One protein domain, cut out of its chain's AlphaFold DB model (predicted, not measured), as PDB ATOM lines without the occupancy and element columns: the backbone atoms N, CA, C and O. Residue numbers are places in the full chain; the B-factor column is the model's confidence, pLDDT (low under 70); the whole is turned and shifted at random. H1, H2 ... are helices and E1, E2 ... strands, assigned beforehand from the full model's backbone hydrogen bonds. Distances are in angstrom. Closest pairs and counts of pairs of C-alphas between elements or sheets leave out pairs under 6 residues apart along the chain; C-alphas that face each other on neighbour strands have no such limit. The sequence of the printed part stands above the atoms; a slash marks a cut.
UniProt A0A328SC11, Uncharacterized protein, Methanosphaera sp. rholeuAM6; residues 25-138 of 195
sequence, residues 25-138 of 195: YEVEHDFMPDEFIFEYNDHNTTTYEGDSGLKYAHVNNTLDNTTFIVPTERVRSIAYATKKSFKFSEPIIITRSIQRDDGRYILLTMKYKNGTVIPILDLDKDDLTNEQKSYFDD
ATOM      1  N   TYR A  25      28.846 -32.653  -0.510       63.22
ATOM      2  CA  TYR A  25      29.690 -31.696  -1.226       63.22
ATOM      3  C   TYR A  25      31.211 -31.796  -0.970       63.22
ATOM      4  O   TYR A  25      31.984 -31.282  -1.781       63.22
ATOM      5  N   GLU A  26      31.653 -32.429   0.120       73.56
ATOM      6  CA  GLU A  26      33.073 -32.602   0.483       73.56
ATOM      7  C   GLU A  26      33.585 -34.033   0.252       73.56
ATOM      8  O   GLU A  26      34.768 -34.308   0.457       73.56
ATOM      9  N   VAL A  27      32.722 -34.957  -0.185       87.88
ATOM     10  CA  VAL A  27      33.136 -36.336  -0.454       87.88
ATOM     11  C   VAL A  27      33.932 -36.387  -1.755       87.88
ATOM     12  O   VAL A  27      33.481 -35.947  -2.813       87.88
ATOM     13  N   GLU A  28      35.140 -36.933  -1.654       93.88
ATOM     14  CA  GLU A  28      36.067 -37.068  -2.770       93.88
ATOM     15  C   GLU A  28      35.812 -38.359  -3.550       93.88
ATOM     16  O   GLU A  28      35.681 -39.443  -2.975       93.88
ATOM     17  N   HIS A  29      35.781 -38.240  -4.874       94.50
ATOM     18  CA  HIS A  29      35.537 -39.339  -5.797       94.50
ATOM     19  C   HIS A  29      36.611 -39.394  -6.877       94.50
ATOM     20  O   HIS A  29      37.021 -38.362  -7.415       94.50
ATOM     21  N   ASP A  30      37.013 -40.609  -7.234       97.12
ATOM     22  CA  ASP A  30      37.860 -40.838  -8.396       97.12
ATOM     23  C   ASP A  30      37.056 -40.615  -9.676       97.12
ATOM     24  O   ASP A  30      35.973 -41.175  -9.857       97.12
ATOM     25  N   PHE A  31      37.611 -39.811 -10.575       97.19
ATOM     26  CA  PHE A  31      36.963 -39.415 -11.812       97.19
ATOM     27  C   PHE A  31      37.911 -39.568 -12.992       97.19
ATOM     28  O   PHE A  31      38.972 -38.944 -13.055       97.19
ATOM     29  N   MET A  32      37.497 -40.393 -13.944       97.38
ATOM     30  CA  MET A  32      38.155 -40.577 -15.224       97.38
ATOM     31  C   MET A  32      37.092 -40.413 -16.316       97.38
ATOM     32  O   MET A  32      36.321 -41.352 -16.548       97.38
ATOM     33  N   PRO A  33      36.990 -39.219 -16.928       96.12
ATOM     34  CA  PRO A  33      35.927 -38.927 -17.877       96.12
ATOM     35  C   PRO A  33      36.065 -39.774 -19.141       96.12
ATOM     36  O   PRO A  33      37.175 -40.002 -19.622       96.12
ATOM     37  N   ASP A  34      34.924 -40.207 -19.670       93.75
ATOM     38  CA  ASP A  34      34.809 -40.797 -21.004       93.75
ATOM     39  C   ASP A  34      34.637 -39.697 -22.078       93.75
ATOM     40  O   ASP A  34      35.319 -38.669 -22.048       93.75
ATOM     41  N   GLU A  35      33.718 -39.880 -23.027       95.06
ATOM     42  CA  GLU A  35      33.336 -38.865 -24.001       95.06
ATOM     43  C   GLU A  35      32.442 -37.786 -23.366       95.06
ATOM     44  O   GLU A  35      31.475 -38.076 -22.655       95.06
ATOM     45  N   PHE A  36      32.770 -36.524 -23.645       97.56
ATOM     46  CA  PHE A  36      31.946 -35.379 -23.272       97.56
ATOM     47  C   PHE A  36      30.890 -35.120 -24.346       97.56
ATOM     48  O   PHE A  36      31.196 -35.096 -25.536       97.56
ATOM     49  N   ILE A  37      29.666 -34.841 -23.910       97.75
ATOM     50  CA  ILE A  37      28.591 -34.316 -24.752       97.75
ATOM     51  C   ILE A  37      28.361 -32.866 -24.339       97.75
ATOM     52  O   ILE A  37      27.813 -32.602 -23.269       97.75
ATOM     53  N   PHE A  38      28.793 -31.929 -25.172       97.94
ATOM     54  CA  PHE A  38      28.618 -30.496 -24.967       97.94
ATOM     55  C   PHE A  38      27.228 -30.074 -25.440       97.94
ATOM     56  O   PHE A  38      26.825 -30.389 -26.562       97.94
ATOM     57  N   GLU A  39      26.493 -29.375 -24.580       96.75
ATOM     58  CA  GLU A  39      25.181 -28.819 -24.896       96.75
ATOM     59  C   GLU A  39      25.305 -27.307 -25.079       96.75
ATOM     60  O   GLU A  39      25.535 -26.562 -24.122       96.75
ATOM     61  N   TYR A  40      25.138 -26.856 -26.318       94.88
ATOM     62  CA  TYR A  40      25.072 -25.449 -26.679       94.88
ATOM     63  C   TYR A  40      23.614 -24.966 -26.705       94.88
ATOM     64  O   TYR A  40      22.645 -25.712 -26.507       94.88
ATOM     65  N   ASN A  41      23.425 -23.667 -26.898       93.25
ATOM     66  CA  ASN A  41      22.100 -23.064 -26.991       93.25
ATOM     67  C   ASN A  41      21.270 -23.621 -28.154       93.25
ATOM     68  O   ASN A  41      20.055 -23.763 -28.009       93.25
ATOM     69  N   ASP A  42      21.922 -23.968 -29.257       92.56
ATOM     70  CA  ASP A  42      21.320 -24.342 -30.534       92.56
ATOM     71  C   ASP A  42      21.555 -25.807 -30.942       92.56
ATOM     72  O   ASP A  42      20.801 -26.321 -31.771       92.56
ATOM     73  N   HIS A  43      22.547 -26.499 -30.372       95.00
ATOM     74  CA  HIS A  43      22.853 -27.889 -30.721       95.00
ATOM     75  C   HIS A  43      23.647 -28.638 -29.636       95.00
ATOM     76  O   HIS A  43      24.133 -28.051 -28.673       95.00
ATOM     77  N   ASN A  44      23.803 -29.954 -29.827       96.06
ATOM     78  CA  ASN A  44      24.664 -30.808 -29.006       96.06
ATOM     79  C   ASN A  44      25.779 -31.396 -29.873       96.06
ATOM     80  O   ASN A  44      25.534 -31.777 -31.019       96.06
ATOM     81  N   THR A  45      26.980 -31.526 -29.319       97.00
ATOM     82  CA  THR A  45      28.162 -32.032 -30.031       97.00
ATOM     83  C   THR A  45      29.097 -32.764 -29.070       97.00
ATOM     84  O   THR A  45      29.071 -32.528 -27.865       97.00
ATOM     85  N   THR A  46      29.925 -33.673 -29.580       96.50
ATOM     86  CA  THR A  46      31.014 -34.301 -28.805       96.50
ATOM     87  C   THR A  46      32.354 -33.593 -29.003       96.50
ATOM     88  O   THR A  46      33.367 -33.959 -28.410       96.50
ATOM     89  N   THR A  47      32.374 -32.547 -29.831       96.12
ATOM     90  CA  THR A  47      33.549 -31.708 -30.071       96.12
ATOM     91  C   THR A  47      33.385 -30.390 -29.332       96.12
ATOM     92  O   THR A  47      32.351 -29.748 -29.433       96.12
ATOM     93  N   TYR A  48      34.405 -29.972 -28.586       96.06
ATOM     94  CA  TYR A  48      34.383 -28.671 -27.923       96.06
ATOM     95  C   TYR A  48      34.653 -27.550 -28.934       96.06
ATOM     96  O   TYR A  48      35.731 -27.502 -29.529       96.06
ATOM     97  N   GLU A  49      33.688 -26.649 -29.106       94.50
ATOM     98  CA  GLU A  49      33.700 -25.586 -30.124       94.50
ATOM     99  C   GLU A  49      33.996 -24.191 -29.550       94.50
ATOM    100  O   GLU A  49      34.063 -23.220 -30.297       94.50
ATOM    101  N   GLY A  50      34.227 -24.097 -28.238       92.56
ATOM    102  CA  GLY A  50      34.348 -22.826 -27.517       92.56
ATOM    103  C   GLY A  50      33.355 -22.733 -26.361       92.56
ATOM    104  O   GLY A  50      32.560 -23.651 -26.140       92.56
ATOM    105  N   ASP A  51      33.434 -21.667 -25.568       89.56
ATOM    106  CA  ASP A  51      32.501 -21.415 -24.459       89.56
ATOM    107  C   ASP A  51      31.290 -20.554 -24.851       89.56
ATOM    108  O   ASP A  51      30.292 -20.536 -24.128       89.56
ATOM    109  N   SER A  52      31.323 -19.902 -26.014       89.44
ATOM    110  CA  SER A  52      30.212 -19.113 -26.531       89.44
ATOM    111  C   SER A  52      28.984 -19.990 -26.767       89.44
ATOM    112  O   SER A  52      29.007 -20.952 -27.532       89.44
ATOM    113  N   GLY A  53      27.891 -19.664 -26.079       88.88
ATOM    114  CA  GLY A  53      26.638 -20.409 -26.166       88.88
ATOM    115  C   GLY A  53      26.647 -21.778 -25.481       88.88
ATOM    116  O   GLY A  53      25.638 -22.476 -25.572       88.88
ATOM    117  N   LEU A  54      27.729 -22.168 -24.796       93.81
ATOM    118  CA  LEU A  54      27.799 -23.415 -24.035       93.81
ATOM    119  C   LEU A  54      26.955 -23.307 -22.757       93.81
ATOM    120  O   LEU A  54      27.185 -22.429 -21.922       93.81
ATOM    121  N   LYS A  55      26.021 -24.242 -22.566       94.69
ATOM    122  CA  LYS A  55      25.214 -24.338 -21.341       94.69
ATOM    123  C   LYS A  55      25.916 -25.151 -20.255       94.69
ATOM    124  O   LYS A  55      25.981 -24.725 -19.106       94.69
ATOM    125  N   TYR A  56      26.371 -26.348 -20.615       95.88
ATOM    126  CA  TYR A  56      27.094 -27.307 -19.774       95.88
ATOM    127  C   TYR A  56      27.539 -28.496 -20.647       95.88
ATOM    128  O   TYR A  56      27.213 -28.569 -21.833       95.88
ATOM    129  N   ALA A  57      28.249 -29.461 -20.065       97.50
ATOM    130  CA  ALA A  57      28.517 -30.754 -20.695       97.50
ATOM    131  C   ALA A  57      27.997 -31.922 -19.848       97.50
ATOM    132  O   ALA A  57      27.921 -31.821 -18.624       97.50
ATOM    133  N   HIS A  58      27.679 -33.045 -20.487       96.62
ATOM    134  CA  HIS A  58      27.466 -34.332 -19.819       96.62
ATOM    135  C   HIS A  58      28.683 -35.218 -20.017       96.62
ATOM    136  O   HIS A  58      29.270 -35.229 -21.098       96.62
ATOM    137  N   VAL A  59      29.038 -35.989 -18.997       96.94
ATOM    138  CA  VAL A  59      30.127 -36.962 -19.097       96.94
ATOM    139  C   VAL A  59      29.911 -38.112 -18.127       96.94
ATOM    140  O   VAL A  59      29.475 -37.914 -16.992       96.94
ATOM    141  N   ASN A  60      30.230 -39.322 -18.573       96.38
ATOM    142  CA  ASN A  60      30.250 -40.494 -17.710       96.38
ATOM    143  C   ASN A  60      31.640 -40.679 -17.107       96.38
ATOM    144  O   ASN A  60      32.660 -40.489 -17.772       96.38
ATOM    145  N   ASN A  61      31.678 -41.090 -15.847       96.44
ATOM    146  CA  ASN A  61      32.895 -41.574 -15.224       96.44
ATOM    147  C   ASN A  61      33.109 -43.042 -15.594       96.44
ATOM    148  O   ASN A  61      32.289 -43.901 -15.273       96.44
ATOM    149  N   THR A  62      34.234 -43.343 -16.233       96.19
ATOM    150  CA  THR A  62      34.570 -44.707 -16.678       96.19
ATOM    151  C   THR A  62      34.754 -45.702 -15.527       96.19
ATOM    152  O   THR A  62      34.685 -46.908 -15.748       96.19
ATOM    153  N   LEU A  63      34.978 -45.220 -14.298       95.62
ATOM    154  CA  LEU A  63      35.271 -46.060 -13.132       95.62
ATOM    155  C   LEU A  63      34.022 -46.654 -12.471       95.62
ATOM    156  O   LEU A  63      34.060 -47.791 -12.005       95.62
ATOM    157  N   ASP A  64      32.933 -45.890 -12.406       92.25
ATOM    158  CA  ASP A  64      31.709 -46.266 -11.687       92.25
ATOM    159  C   ASP A  64      30.425 -46.066 -12.510       92.25
ATOM    160  O   ASP A  64      29.328 -46.317 -12.014       92.25
ATOM    161  N   ASN A  65      30.559 -45.644 -13.772       93.06
ATOM    162  CA  ASN A  65      29.468 -45.355 -14.700       93.06
ATOM    163  C   ASN A  65      28.496 -44.263 -14.207       93.06
ATOM    164  O   ASN A  65      27.366 -44.172 -14.688       93.06
ATOM    165  N   THR A  66      28.922 -43.423 -13.258       94.12
ATOM    166  CA  THR A  66      28.138 -42.267 -12.819       94.12
ATOM    167  C   THR A  66      28.153 -41.180 -13.894       94.12
ATOM    168  O   THR A  66      29.215 -40.820 -14.404       94.12
ATOM    169  N   THR A  67      26.986 -40.604 -14.190       94.50
ATOM    170  CA  THR A  67      26.849 -39.463 -15.107       94.50
ATOM    171  C   THR A  67      26.909 -38.131 -14.364       94.50
ATOM    172  O   THR A  67      26.206 -37.915 -13.368       94.50
ATOM    173  N   PHE A  68      27.705 -37.209 -14.897       95.31
ATOM    174  CA  PHE A  68      27.899 -35.868 -14.362       95.31
ATOM    175  C   PHE A  68      27.431 -34.797 -15.341       95.31
ATOM    176  O   PHE A  68      27.686 -34.889 -16.541       95.31
ATOM    177  N   ILE A  69      26.806 -33.754 -14.798       96.50
ATOM    178  CA  ILE A  69      26.660 -32.450 -15.439       96.50
ATOM    179  C   ILE A  69      27.883 -31.620 -15.051       96.50
ATOM    180  O   ILE A  69      28.206 -31.476 -13.868       96.50
ATOM    181  N   VAL A  70      28.556 -31.065 -16.049       97.38
ATOM    182  CA  VAL A  70      29.752 -30.242 -15.911       97.38
ATOM    183  C   VAL A  70      29.387 -28.810 -16.297       97.38
ATOM    184  O   VAL A  70      29.191 -28.540 -17.484       97.38
ATOM    185  N   PRO A  71      29.275 -27.893 -15.322       96.31
ATOM    186  CA  PRO A  71      29.007 -26.481 -15.589       96.31
ATOM    187  C   PRO A  71      30.059 -25.836 -16.503       96.31
ATOM    188  O   PRO A  71      31.209 -26.284 -16.543       96.31
ATOM    189  N   THR A  72      29.692 -24.767 -17.210       96.06
ATOM    190  CA  THR A  72      30.551 -24.078 -18.192       96.06
ATOM    191  C   THR A  72      31.920 -23.694 -17.629       96.06
ATOM    192  O   THR A  72      32.954 -23.948 -18.250       96.06
ATOM    193  N   GLU A  73      31.980 -23.165 -16.411       95.56
ATOM    194  CA  GLU A  73      33.230 -22.798 -15.755       95.56
ATOM    195  C   GLU A  73      34.119 -24.023 -15.464       95.56
ATOM    196  O   GLU A  73      35.350 -23.945 -15.518       95.56
ATOM    197  N   ARG A  74      33.519 -25.196 -15.217       97.12
ATOM    198  CA  ARG A  74      34.242 -26.467 -15.051       97.12
ATOM    199  C   ARG A  74      34.680 -27.040 -16.394       97.12
ATOM    200  O   ARG A  74      35.803 -27.530 -16.475       97.12
ATOM    201  N   VAL A  75      33.882 -26.891 -17.453       98.00
ATOM    202  CA  VAL A  75      34.291 -27.227 -18.828       98.00
ATOM    203  C   VAL A  75      35.541 -26.436 -19.217       98.00
ATOM    204  O   VAL A  75      36.526 -27.039 -19.642       98.00
ATOM    205  N   ARG A  76      35.570 -25.119 -18.973       97.06
ATOM    206  CA  ARG A  76      36.765 -24.280 -19.200       97.06
ATOM    207  C   ARG A  76      37.968 -24.740 -18.387       97.06
ATOM    208  O   ARG A  76      39.082 -24.803 -18.898       97.06
ATOM    209  N   SER A  77      37.743 -25.108 -17.129       97.44
ATOM    210  CA  SER A  77      38.797 -25.610 -16.242       97.44
ATOM    211  C   SER A  77      39.395 -26.934 -16.744       97.44
ATOM    212  O   SER A  77      40.611 -27.115 -16.706       97.44
ATOM    213  N   ILE A  78      38.565 -27.842 -17.273       98.06
ATOM    214  CA  ILE A  78      39.009 -29.096 -17.903       98.06
ATOM    215  C   ILE A  78      39.735 -28.808 -19.217       98.06
ATOM    216  O   ILE A  78      40.792 -29.389 -19.471       98.06
ATOM    217  N   ALA A  79      39.218 -27.888 -20.033       97.69
ATOM    218  CA  ALA A  79      39.881 -27.451 -21.253       97.69
ATOM    219  C   ALA A  79      41.284 -26.907 -20.940       97.69
ATOM    220  O   ALA A  79      42.246 -27.309 -21.588       97.69
ATOM    221  N   TYR A  80      41.429 -26.084 -19.900       97.06
ATOM    222  CA  TYR A  80      42.722 -25.597 -19.417       97.06
ATOM    223  C   TYR A  80      43.643 -26.735 -18.964       97.06
ATOM    224  O   TYR A  80      44.755 -26.875 -19.477       97.06
ATOM    225  N   ALA A  81      43.163 -27.599 -18.066       97.38
ATOM    226  CA  ALA A  81      43.940 -28.705 -17.508       97.38
ATOM    227  C   ALA A  81      44.438 -29.698 -18.573       97.38
ATOM    228  O   ALA A  81      45.532 -30.246 -18.462       97.38
ATOM    229  N   THR A  82      43.644 -29.916 -19.623       97.00
ATOM    230  CA  THR A  82      43.897 -30.932 -20.657       97.00
ATOM    231  C   THR A  82      44.345 -30.342 -21.995       97.00
ATOM    232  O   THR A  82      44.456 -31.075 -22.981       97.00
ATOM    233  N   LYS A  83      44.577 -29.024 -22.069       96.31
ATOM    234  CA  LYS A  83      44.875 -28.293 -23.315       96.31
ATOM    235  C   LYS A  83      43.852 -28.581 -24.424       96.31
ATOM    236  O   LYS A  83      44.213 -28.911 -25.551       96.31
ATOM    237  N   LYS A  84      42.567 -28.479 -24.074       95.62
ATOM    238  CA  LYS A  84      41.378 -28.717 -24.915       95.62
ATOM    239  C   LYS A  84      41.217 -30.152 -25.430       95.62
ATOM    240  O   LYS A  84      40.360 -30.392 -26.271       95.62
ATOM    241  N   SER A  85      41.998 -31.116 -24.936       96.00
ATOM    242  CA  SER A  85      41.841 -32.521 -25.337       96.00
ATOM    243  C   SER A  85      40.711 -33.241 -24.604       96.00
ATOM    244  O   SER A  85      40.268 -34.284 -25.080       96.00
ATOM    245  N   PHE A  86      40.277 -32.715 -23.451       96.94
ATOM    246  CA  PHE A  86      39.287 -33.326 -22.556       96.94
ATOM    247  C   PHE A  86      39.655 -34.743 -22.096       96.94
ATOM    248  O   PHE A  86      38.808 -35.499 -21.632       96.94
ATOM    249  N   LYS A  87      40.942 -35.095 -22.181       95.75
ATOM    250  CA  LYS A  87      41.476 -36.394 -21.779       95.75
ATOM    251  C   LYS A  87      42.515 -36.201 -20.691       95.75
ATOM    252  O   LYS A  87      43.496 -35.484 -20.876       95.75
ATOM    253  N   PHE A  88      42.307 -36.877 -19.569       95.75
ATOM    254  CA  PHE A  88      43.305 -36.982 -18.512       95.75
ATOM    255  C   PHE A  88      44.129 -38.256 -18.712       95.75
ATOM    256  O   PHE A  88      43.611 -39.281 -19.152       95.75
ATOM    257  N   SER A  89      45.426 -38.196 -18.412       94.19
ATOM    258  CA  SER A  89      46.312 -39.369 -18.471       94.19
ATOM    259  C   SER A  89      46.123 -40.320 -17.289       94.19
ATOM    260  O   SER A  89      46.511 -41.482 -17.361       94.19
ATOM    261  N   GLU A  90      45.553 -39.818 -16.198       95.75
ATOM    262  CA  GLU A  90      45.257 -40.542 -14.969       95.75
ATOM    263  C   GLU A  90      43.947 -40.012 -14.365       95.75
ATOM    264  O   GLU A  90      43.570 -38.874 -14.662       95.75
ATOM    265  N   PRO A  91      43.255 -40.792 -13.514       97.44
ATOM    266  CA  PRO A  91      42.069 -40.306 -12.823       97.44
ATOM    267  C   PRO A  91      42.384 -39.070 -11.979       97.44
ATOM    268  O   PRO A  91      43.387 -39.042 -11.265       97.44
ATOM    269  N   ILE A  92      41.497 -38.081 -12.002       98.00
ATOM    270  CA  ILE A  92      41.524 -36.943 -11.080       98.00
ATOM    271  C   ILE A  92      40.591 -37.208  -9.895       98.00
ATOM    272  O   ILE A  92      39.854 -38.193  -9.870       98.00
ATOM    273  N   ILE A  93      40.634 -36.333  -8.897       97.88
ATOM    274  CA  ILE A  93      39.691 -36.323  -7.784       97.88
ATOM    275  C   ILE A  93      38.682 -35.202  -8.003       97.88
ATOM    276  O   ILE A  93      39.074 -34.070  -8.299       97.88
ATOM    277  N   ILE A  94      37.404 -35.506  -7.805       96.94
ATOM    278  CA  ILE A  94      36.321 -34.524  -7.834       96.94
ATOM    279  C   ILE A  94      35.501 -34.557  -6.552       96.94
ATOM    280  O   ILE A  94      35.455 -35.573  -5.861       96.94
ATOM    281  N   THR A  95      34.790 -33.465  -6.290       94.75
ATOM    282  CA  THR A  95      33.592 -33.494  -5.442       94.75
ATOM    283  C   THR A  95      32.356 -33.223  -6.289       94.75
ATOM    284  O   THR A  95      32.448 -32.673  -7.395       94.75
ATOM    285  N   ARG A  96      31.190 -33.634  -5.793       91.44
ATOM    286  CA  ARG A  96      29.929 -33.565  -6.534       91.44
ATOM    287  C   ARG A  96      28.774 -33.099  -5.652       91.44
ATOM    288  O   ARG A  96      28.864 -33.166  -4.431       91.44
ATOM    289  N   SER A  97      27.712 -32.587  -6.269       90.25
ATOM    290  CA  SER A  97      26.480 -32.228  -5.556       90.25
ATOM    291  C   SER A  97      25.800 -33.461  -4.964       90.25
ATOM    292  O   SER A  97      26.161 -34.587  -5.289       90.25
ATOM    293  N   ILE A  98      24.735 -33.253  -4.192       86.88
ATOM    294  CA  ILE A  98      23.726 -34.304  -4.008       86.88
ATOM    295  C   ILE A  98      23.166 -34.734  -5.377       86.88
ATOM    296  O   ILE A  98      23.152 -33.933  -6.325       86.88
ATOM    297  N   GLN A  99      22.721 -35.984  -5.497       87.12
ATOM    298  CA  GLN A  99      22.111 -36.472  -6.736       87.12
ATOM    299  C   GLN A  99      20.862 -35.645  -7.076       87.12
ATOM    300  O   GLN A  99      20.036 -35.371  -6.207       87.12
ATOM    301  N   ARG A 100      20.727 -35.242  -8.342       83.44
ATOM    302  CA  ARG A 100      19.523 -34.579  -8.857       83.44
ATOM    303  C   ARG A 100      18.410 -35.599  -9.099       83.44
ATOM    304  O   ARG A 100      18.672 -36.787  -9.268       83.44
ATOM    305  N   ASP A 101      17.180 -35.111  -9.240       83.25
ATOM    306  CA  ASP A 101      15.997 -35.941  -9.533       83.25
ATOM    307  C   ASP A 101      16.116 -36.752 -10.837       83.25
ATOM    308  O   ASP A 101      15.480 -37.789 -10.999       83.25
ATOM    309  N   ASP A 102      16.951 -36.291 -11.770       81.38
ATOM    310  CA  ASP A 102      17.243 -36.961 -13.042       81.38
ATOM    311  C   ASP A 102      18.354 -38.028 -12.944       81.38
ATOM    312  O   ASP A 102      18.783 -38.578 -13.958       81.38
ATOM    313  N   GLY A 103      18.831 -38.321 -11.731       84.94
ATOM    314  CA  GLY A 103      19.859 -39.320 -11.458       84.94
ATOM    315  C   GLY A 103      21.295 -38.850 -11.704       84.94
ATOM    316  O   GLY A 103      22.225 -39.623 -11.463       84.94
ATOM    317  N   ARG A 104      21.511 -37.604 -12.146       88.38
ATOM    318  CA  ARG A 104      22.845 -37.053 -12.435       88.38
ATOM    319  C   ARG A 104      23.388 -36.245 -11.263       88.38
ATOM    320  O   ARG A 104      22.642 -35.689 -10.456       88.38
ATOM    321  N   TYR A 105      24.707 -36.129 -11.206       91.31
ATOM    322  CA  TYR A 105      25.412 -35.301 -10.227       91.31
ATOM    323  C   TYR A 105      26.004 -34.060 -10.896       91.31
ATOM    324  O   TYR A 105      26.409 -34.124 -12.053       91.31
ATOM    325  N   ILE A 106      26.101 -32.932 -10.190       94.25
ATOM    326  CA  ILE A 106      26.836 -31.756 -10.683       94.25
ATOM    327  C   ILE A 106      28.281 -31.863 -10.212       94.25
ATOM    328  O   ILE A 106      28.529 -32.052  -9.021       94.25
ATOM    329  N   LEU A 107      29.235 -31.733 -11.131       94.56
ATOM    330  CA  LEU A 107      30.657 -31.683 -10.805       94.56
ATOM    331  C   LEU A 107      30.990 -30.340 -10.142       94.56
ATOM    332  O   LEU A 107      30.764 -29.280 -10.724       94.56
ATOM    333  N   LEU A 108      31.548 -30.383  -8.928       93.88
ATOM    334  CA  LEU A 108      31.763 -29.191  -8.105       93.88
ATOM    335  C   LEU A 108      33.217 -28.770  -8.009       93.88
ATOM    336  O   LEU A 108      33.512 -27.595  -8.170       93.88
ATOM    337  N   THR A 109      34.146 -29.674  -7.733       95.31
ATOM    338  CA  THR A 109      35.571 -29.324  -7.629       95.31
ATOM    339  C   THR A 109      36.420 -30.378  -8.309       95.31
ATOM    340  O   THR A 109      35.944 -31.478  -8.575       95.31
ATOM    341  N   MET A 110      37.660 -30.020  -8.643       97.50
ATOM    342  CA  MET A 110      38.600 -30.899  -9.330       97.50
ATOM    343  C   MET A 110      40.009 -30.680  -8.791       97.50
ATOM    344  O   MET A 110      40.459 -29.541  -8.639       97.50
ATOM    345  N   LYS A 111      40.738 -31.765  -8.549       97.62
ATOM    346  CA  LYS A 111      42.162 -31.743  -8.212       97.62
ATOM    347  C   LYS A 111      42.858 -32.983  -8.759       97.62
ATOM    348  O   LYS A 111      42.257 -34.046  -8.881       97.62
ATOM    349  N   TYR A 112      44.137 -32.864  -9.071       97.62
ATOM    350  CA  TYR A 112      44.967 -34.010  -9.428       97.62
ATOM    351  C   TYR A 112      45.181 -34.929  -8.215       97.62
ATOM    352  O   TYR A 112      45.044 -34.506  -7.063       97.62
ATOM    353  N   LYS A 113      45.590 -36.181  -8.454       95.38
ATOM    354  CA  LYS A 113      45.883 -37.165  -7.392       95.38
ATOM    355  C   LYS A 113      46.962 -36.712  -6.410       95.38
ATOM    356  O   LYS A 113      46.937 -37.102  -5.249       95.38
ATOM    357  N   ASN A 114      47.880 -35.855  -6.853       94.38
ATOM    358  CA  ASN A 114      48.904 -35.251  -5.998       94.38
ATOM    359  C   ASN A 114      48.371 -34.110  -5.099       94.38
ATOM    360  O   ASN A 114      49.155 -33.479  -4.395       94.38
ATOM    361  N   GLY A 115      47.066 -33.819  -5.140       93.75
ATOM    362  CA  GLY A 115      46.403 -32.781  -4.350       93.75
ATOM    363  C   GLY A 115      46.365 -31.398  -5.005       93.75
ATOM    364  O   GLY A 115      45.695 -30.509  -4.484       93.75
ATOM    365  N   THR A 116      47.030 -31.199  -6.145       96.56
ATOM    366  CA  THR A 116      47.027 -29.910  -6.854       96.56
ATOM    367  C   THR A 116      45.628 -29.601  -7.376       96.56
ATOM    368  O   THR A 116      45.082 -30.357  -8.179       96.56
ATOM    369  N   VAL A 117      45.049 -28.484  -6.942       96.00
ATOM    370  CA  VAL A 117      43.714 -28.049  -7.367       96.00
ATOM    371  C   VAL A 117      43.742 -27.618  -8.832       96.00
ATOM    372  O   VAL A 117      44.606 -26.841  -9.243       96.00
ATOM    373  N   ILE A 118      42.777 -28.099  -9.615       96.56
ATOM    374  CA  ILE A 118      42.518 -27.578 -10.957       96.56
ATOM    375  C   ILE A 118      41.698 -26.293 -10.776       96.56
ATOM    376  O   ILE A 118      40.600 -26.347 -10.214       96.56
ATOM    377  N   PRO A 119      42.219 -25.125 -11.191       95.38
ATOM    378  CA  PRO A 119      41.575 -23.854 -10.909       95.38
ATOM    379  C   PRO A 119      40.250 -23.746 -11.654       95.38
ATOM    380  O   PRO A 119      40.174 -24.011 -12.849       95.38
ATOM    381  N   ILE A 120      39.229 -23.290 -10.934       95.44
ATOM    382  CA  ILE A 120      37.946 -22.907 -11.517       95.44
ATOM    383  C   ILE A 120      38.148 -21.658 -12.377       95.44
ATOM    384  O   ILE A 120      38.618 -20.646 -11.849       95.44
ATOM    385  N   LEU A 121      37.782 -21.739 -13.656       95.62
ATOM    386  CA  LEU A 121      37.799 -20.631 -14.609       95.62
ATOM    387  C   LEU A 121      36.402 -20.025 -14.747       95.62
ATOM    388  O   LEU A 121      35.608 -20.437 -15.597       95.62
ATOM    389  N   ASP A 122      36.116 -19.053 -13.890       93.38
ATOM    390  CA  ASP A 122      34.814 -18.402 -13.773       93.38
ATOM    391  C   ASP A 122      34.937 -16.886 -13.990       93.38
ATOM    392  O   ASP A 122      35.985 -16.289 -13.735       93.38
ATOM    393  N   LEU A 123      33.872 -16.285 -14.521       89.06
ATOM    394  CA  LEU A 123      33.748 -14.856 -14.773       89.06
ATOM    395  C   LEU A 123      33.604 -14.052 -13.488       89.06
ATOM    396  O   LEU A 123      33.679 -12.839 -13.579       89.06
ATOM    397  N   ASP A 124      33.430 -14.662 -12.318       88.62
ATOM    398  CA  ASP A 124      33.432 -13.968 -11.027       88.62
ATOM    399  C   ASP A 124      34.851 -13.720 -10.479       88.62
ATOM    400  O   ASP A 124      35.068 -12.776  -9.720       88.62
ATOM    401  N   LYS A 125      35.858 -14.468 -10.945       85.75
ATOM    402  CA  LYS A 125      37.234 -14.384 -10.441       85.75
ATOM    403  C   LYS A 125      38.025 -13.203 -10.981       85.75
ATOM    404  O   LYS A 125      38.211 -13.053 -12.186       85.75
ATOM    405  N   ASP A 126      38.579 -12.414 -10.069       79.81
ATOM    406  CA  ASP A 126      39.356 -11.214 -10.401       79.81
ATOM    407  C   ASP A 126      40.816 -11.508 -10.791       79.81
ATOM    408  O   ASP A 126      41.472 -10.685 -11.433       79.81
ATOM    409  N   ASP A 127      41.342 -12.678 -10.425       87.38
ATOM    410  CA  ASP A 127      42.772 -13.002 -10.444       87.38
ATOM    411  C   ASP A 127      43.196 -13.985 -11.551       87.38
ATOM    412  O   ASP A 127      44.294 -14.545 -11.506       87.38
ATOM    413  N   LEU A 128      42.374 -14.163 -12.593       92.38
ATOM    414  CA  LEU A 128      42.711 -15.055 -13.707       92.38
ATOM    415  C   LEU A 128      43.950 -14.582 -14.490       92.38
ATOM    416  O   LEU A 128      44.060 -13.420 -14.911       92.38
ATOM    417  N   THR A 129      44.868 -15.511 -14.760       95.44
ATOM    418  CA  THR A 129      46.061 -15.264 -15.583       95.44
ATOM    419  C   THR A 129      45.695 -15.085 -17.060       95.44
ATOM    420  O   THR A 129      44.626 -15.496 -17.510       95.44
ATOM    421  N   ASN A 130      46.595 -14.502 -17.860       94.81
ATOM    422  CA  ASN A 130      46.371 -14.356 -19.307       94.81
ATOM    423  C   ASN A 130      46.207 -15.709 -20.016       94.81
ATOM    424  O   ASN A 130      45.435 -15.815 -20.964       94.81
ATOM    425  N   GLU A 131      46.905 -16.743 -19.542       95.81
ATOM    426  CA  GLU A 131      46.741 -18.097 -20.067       95.81
ATOM    427  C   GLU A 131      45.334 -18.625 -19.769       95.81
ATOM    428  O   GLU A 131      44.659 -19.105 -20.670       95.81
ATOM    429  N   GLN A 132      44.849 -18.472 -18.537       96.06
ATOM    430  CA  GLN A 132      43.503 -18.906 -18.151       96.06
ATOM    431  C   GLN A 132      42.411 -18.154 -18.921       96.06
ATOM    432  O   GLN A 132      41.469 -18.770 -19.413       96.06
ATOM    433  N   LYS A 133      42.577 -16.840 -19.105       95.50
ATOM    434  CA  LYS A 133      41.670 -15.998 -19.904       95.50
ATOM    435  C   LYS A 133      41.572 -16.448 -21.363       95.50
ATOM    436  O   LYS A 133      40.529 -16.268 -21.970       95.50
ATOM    437  N   SER A 134      42.612 -17.080 -21.916       94.88
ATOM    438  CA  SER A 134      42.602 -17.582 -23.302       94.88
ATOM    439  C   SER A 134      41.697 -18.803 -23.542       94.88
ATOM    440  O   SER A 134      41.532 -19.232 -24.685       94.88
ATOM    441  N   TYR A 135      41.121 -19.379 -22.481       95.19
ATOM    442  CA  TYR A 135      40.134 -20.466 -22.562       95.19
ATOM    443  C   TYR A 135      38.684 -19.976 -22.569       95.19
ATOM    444  O   TYR A 135      37.769 -20.793 -22.585       95.19
ATOM    445  N   PHE A 136      38.493 -18.661 -22.562       95.38
ATOM    446  CA  PHE A 136      37.228 -18.005 -22.845       95.38
ATOM    447  C   PHE A 136      37.278 -17.542 -24.303       95.38
ATOM    448  O   PHE A 136      38.330 -17.071 -24.748       95.38
ATOM    449  N   ASP A 137      36.172 -17.634 -25.038       92.81
ATOM    450  CA  ASP A 137      36.127 -17.174 -26.429       92.81
ATOM    451  C   ASP A 137      36.269 -15.649 -26.509       92.81
ATOM    452  O   ASP A 137      36.999 -15.133 -27.355       92.81
ATOM    453  N   ASP A 138      35.624 -14.928 -25.585       90.44
ATOM    454  CA  ASP A 138      35.772 -13.479 -25.424       90.44
ATOM    455  C   ASP A 138      35.684 -13.077 -23.947       90.44
ATOM    456  O   ASP A 138      34.664 -12.586 -23.459       90.44
TER     457      ASP A 138
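What this domain is: This is residues 25 to 138 of the 195 residues of an uncharacterized protein of Methanosphaera sp. rholeuAM6 (UniProt A0A328SC11). A strongly twisted sheet of six strands, E1 to E6, curls like part of a barrel round one helix, H1, which fills its hollow. A very short second helix, H2, lies beyond H1, away from the sheet, at the end of a long link. The printed part has 114 residues, with six named strands and two named helices in the order E1 E2 E3 E4 H1 E5 E6 H2; under half of the residues are in named elements. The sheet runs E1 E5 E6 E4 E3 E2 and is mixed, and the class is mixed, helices and strands. The whole is compact, with a radius of gyration of the C-alphas of 13.5 A, and rounded, spanning 35 by 35 by 26 A.

Where its parts are: E1, residues 29 to 31, begins at C-alpha 29 (35.537, -39.339, -5.797). After Met 32 comes E2, residues 33 to 40, 19.4 A long. E3, residues 54 to 61, measures 20.8 A, and E4, residues 67 to 71, 13.2 A. H1, residues 72 to 82, is 15.2 A long and begins at C-alpha 72 (30.551, -24.078, -18.192). E5, residues 92 to 96, measures 12.9 A, and E6, residues 105 to 111, 17.2 A. H2, residues 130 to 133, ends at C-alpha 133 (41.670, -15.998, -19.904).

How they stand to each other: E1 is an edge strand and antiparallel to E5, with N 29 and O 94 2.9 A apart. E1 runs on into E2 at 80 degrees, and the two meet only through their link. E2, the other edge strand, forms a hairpin with E3, where N 37 and O 58 are 2.9 A apart. E3 and E4 form a hairpin, with N 57 and O 70 at 2.9 A; E2, E3 and E4 make a meander, each strand the antiparallel neighbour of the one before. E5 and E6 form a hairpin, with N 93 and O 111 at 2.8 A. E6 is staggered: residues 107 to 111 pair with E5, and residues 105 to 106 with E4, in parallel, with N 69 and O 105 at 2.8 A. H1 is on the sheet, which curls round it; the closest C-alphas of H1 and E3, those of Thr 72 and Tyr 56, are 5.0 A apart. H1 and H2 are close but not clearly touching, with the C-alphas of Tyr 80 and Gln 132 closest at 6.9 A. H2 is not on the sheet. In H1 every O i to N i+4 pair is within hydrogen-bond range; H2 is too short for such a pair.

The domain as a whole: The two C-alphas farthest apart, those of Asp 101 and Asn 130, are 38.5 A apart. The printed part has no cut. The links E2 to E3, of 13 residues, and E6 to H2, of 18, are long. The mean pLDDT of the printed part is 93.8, and residue 25 is the one printed residue under 70.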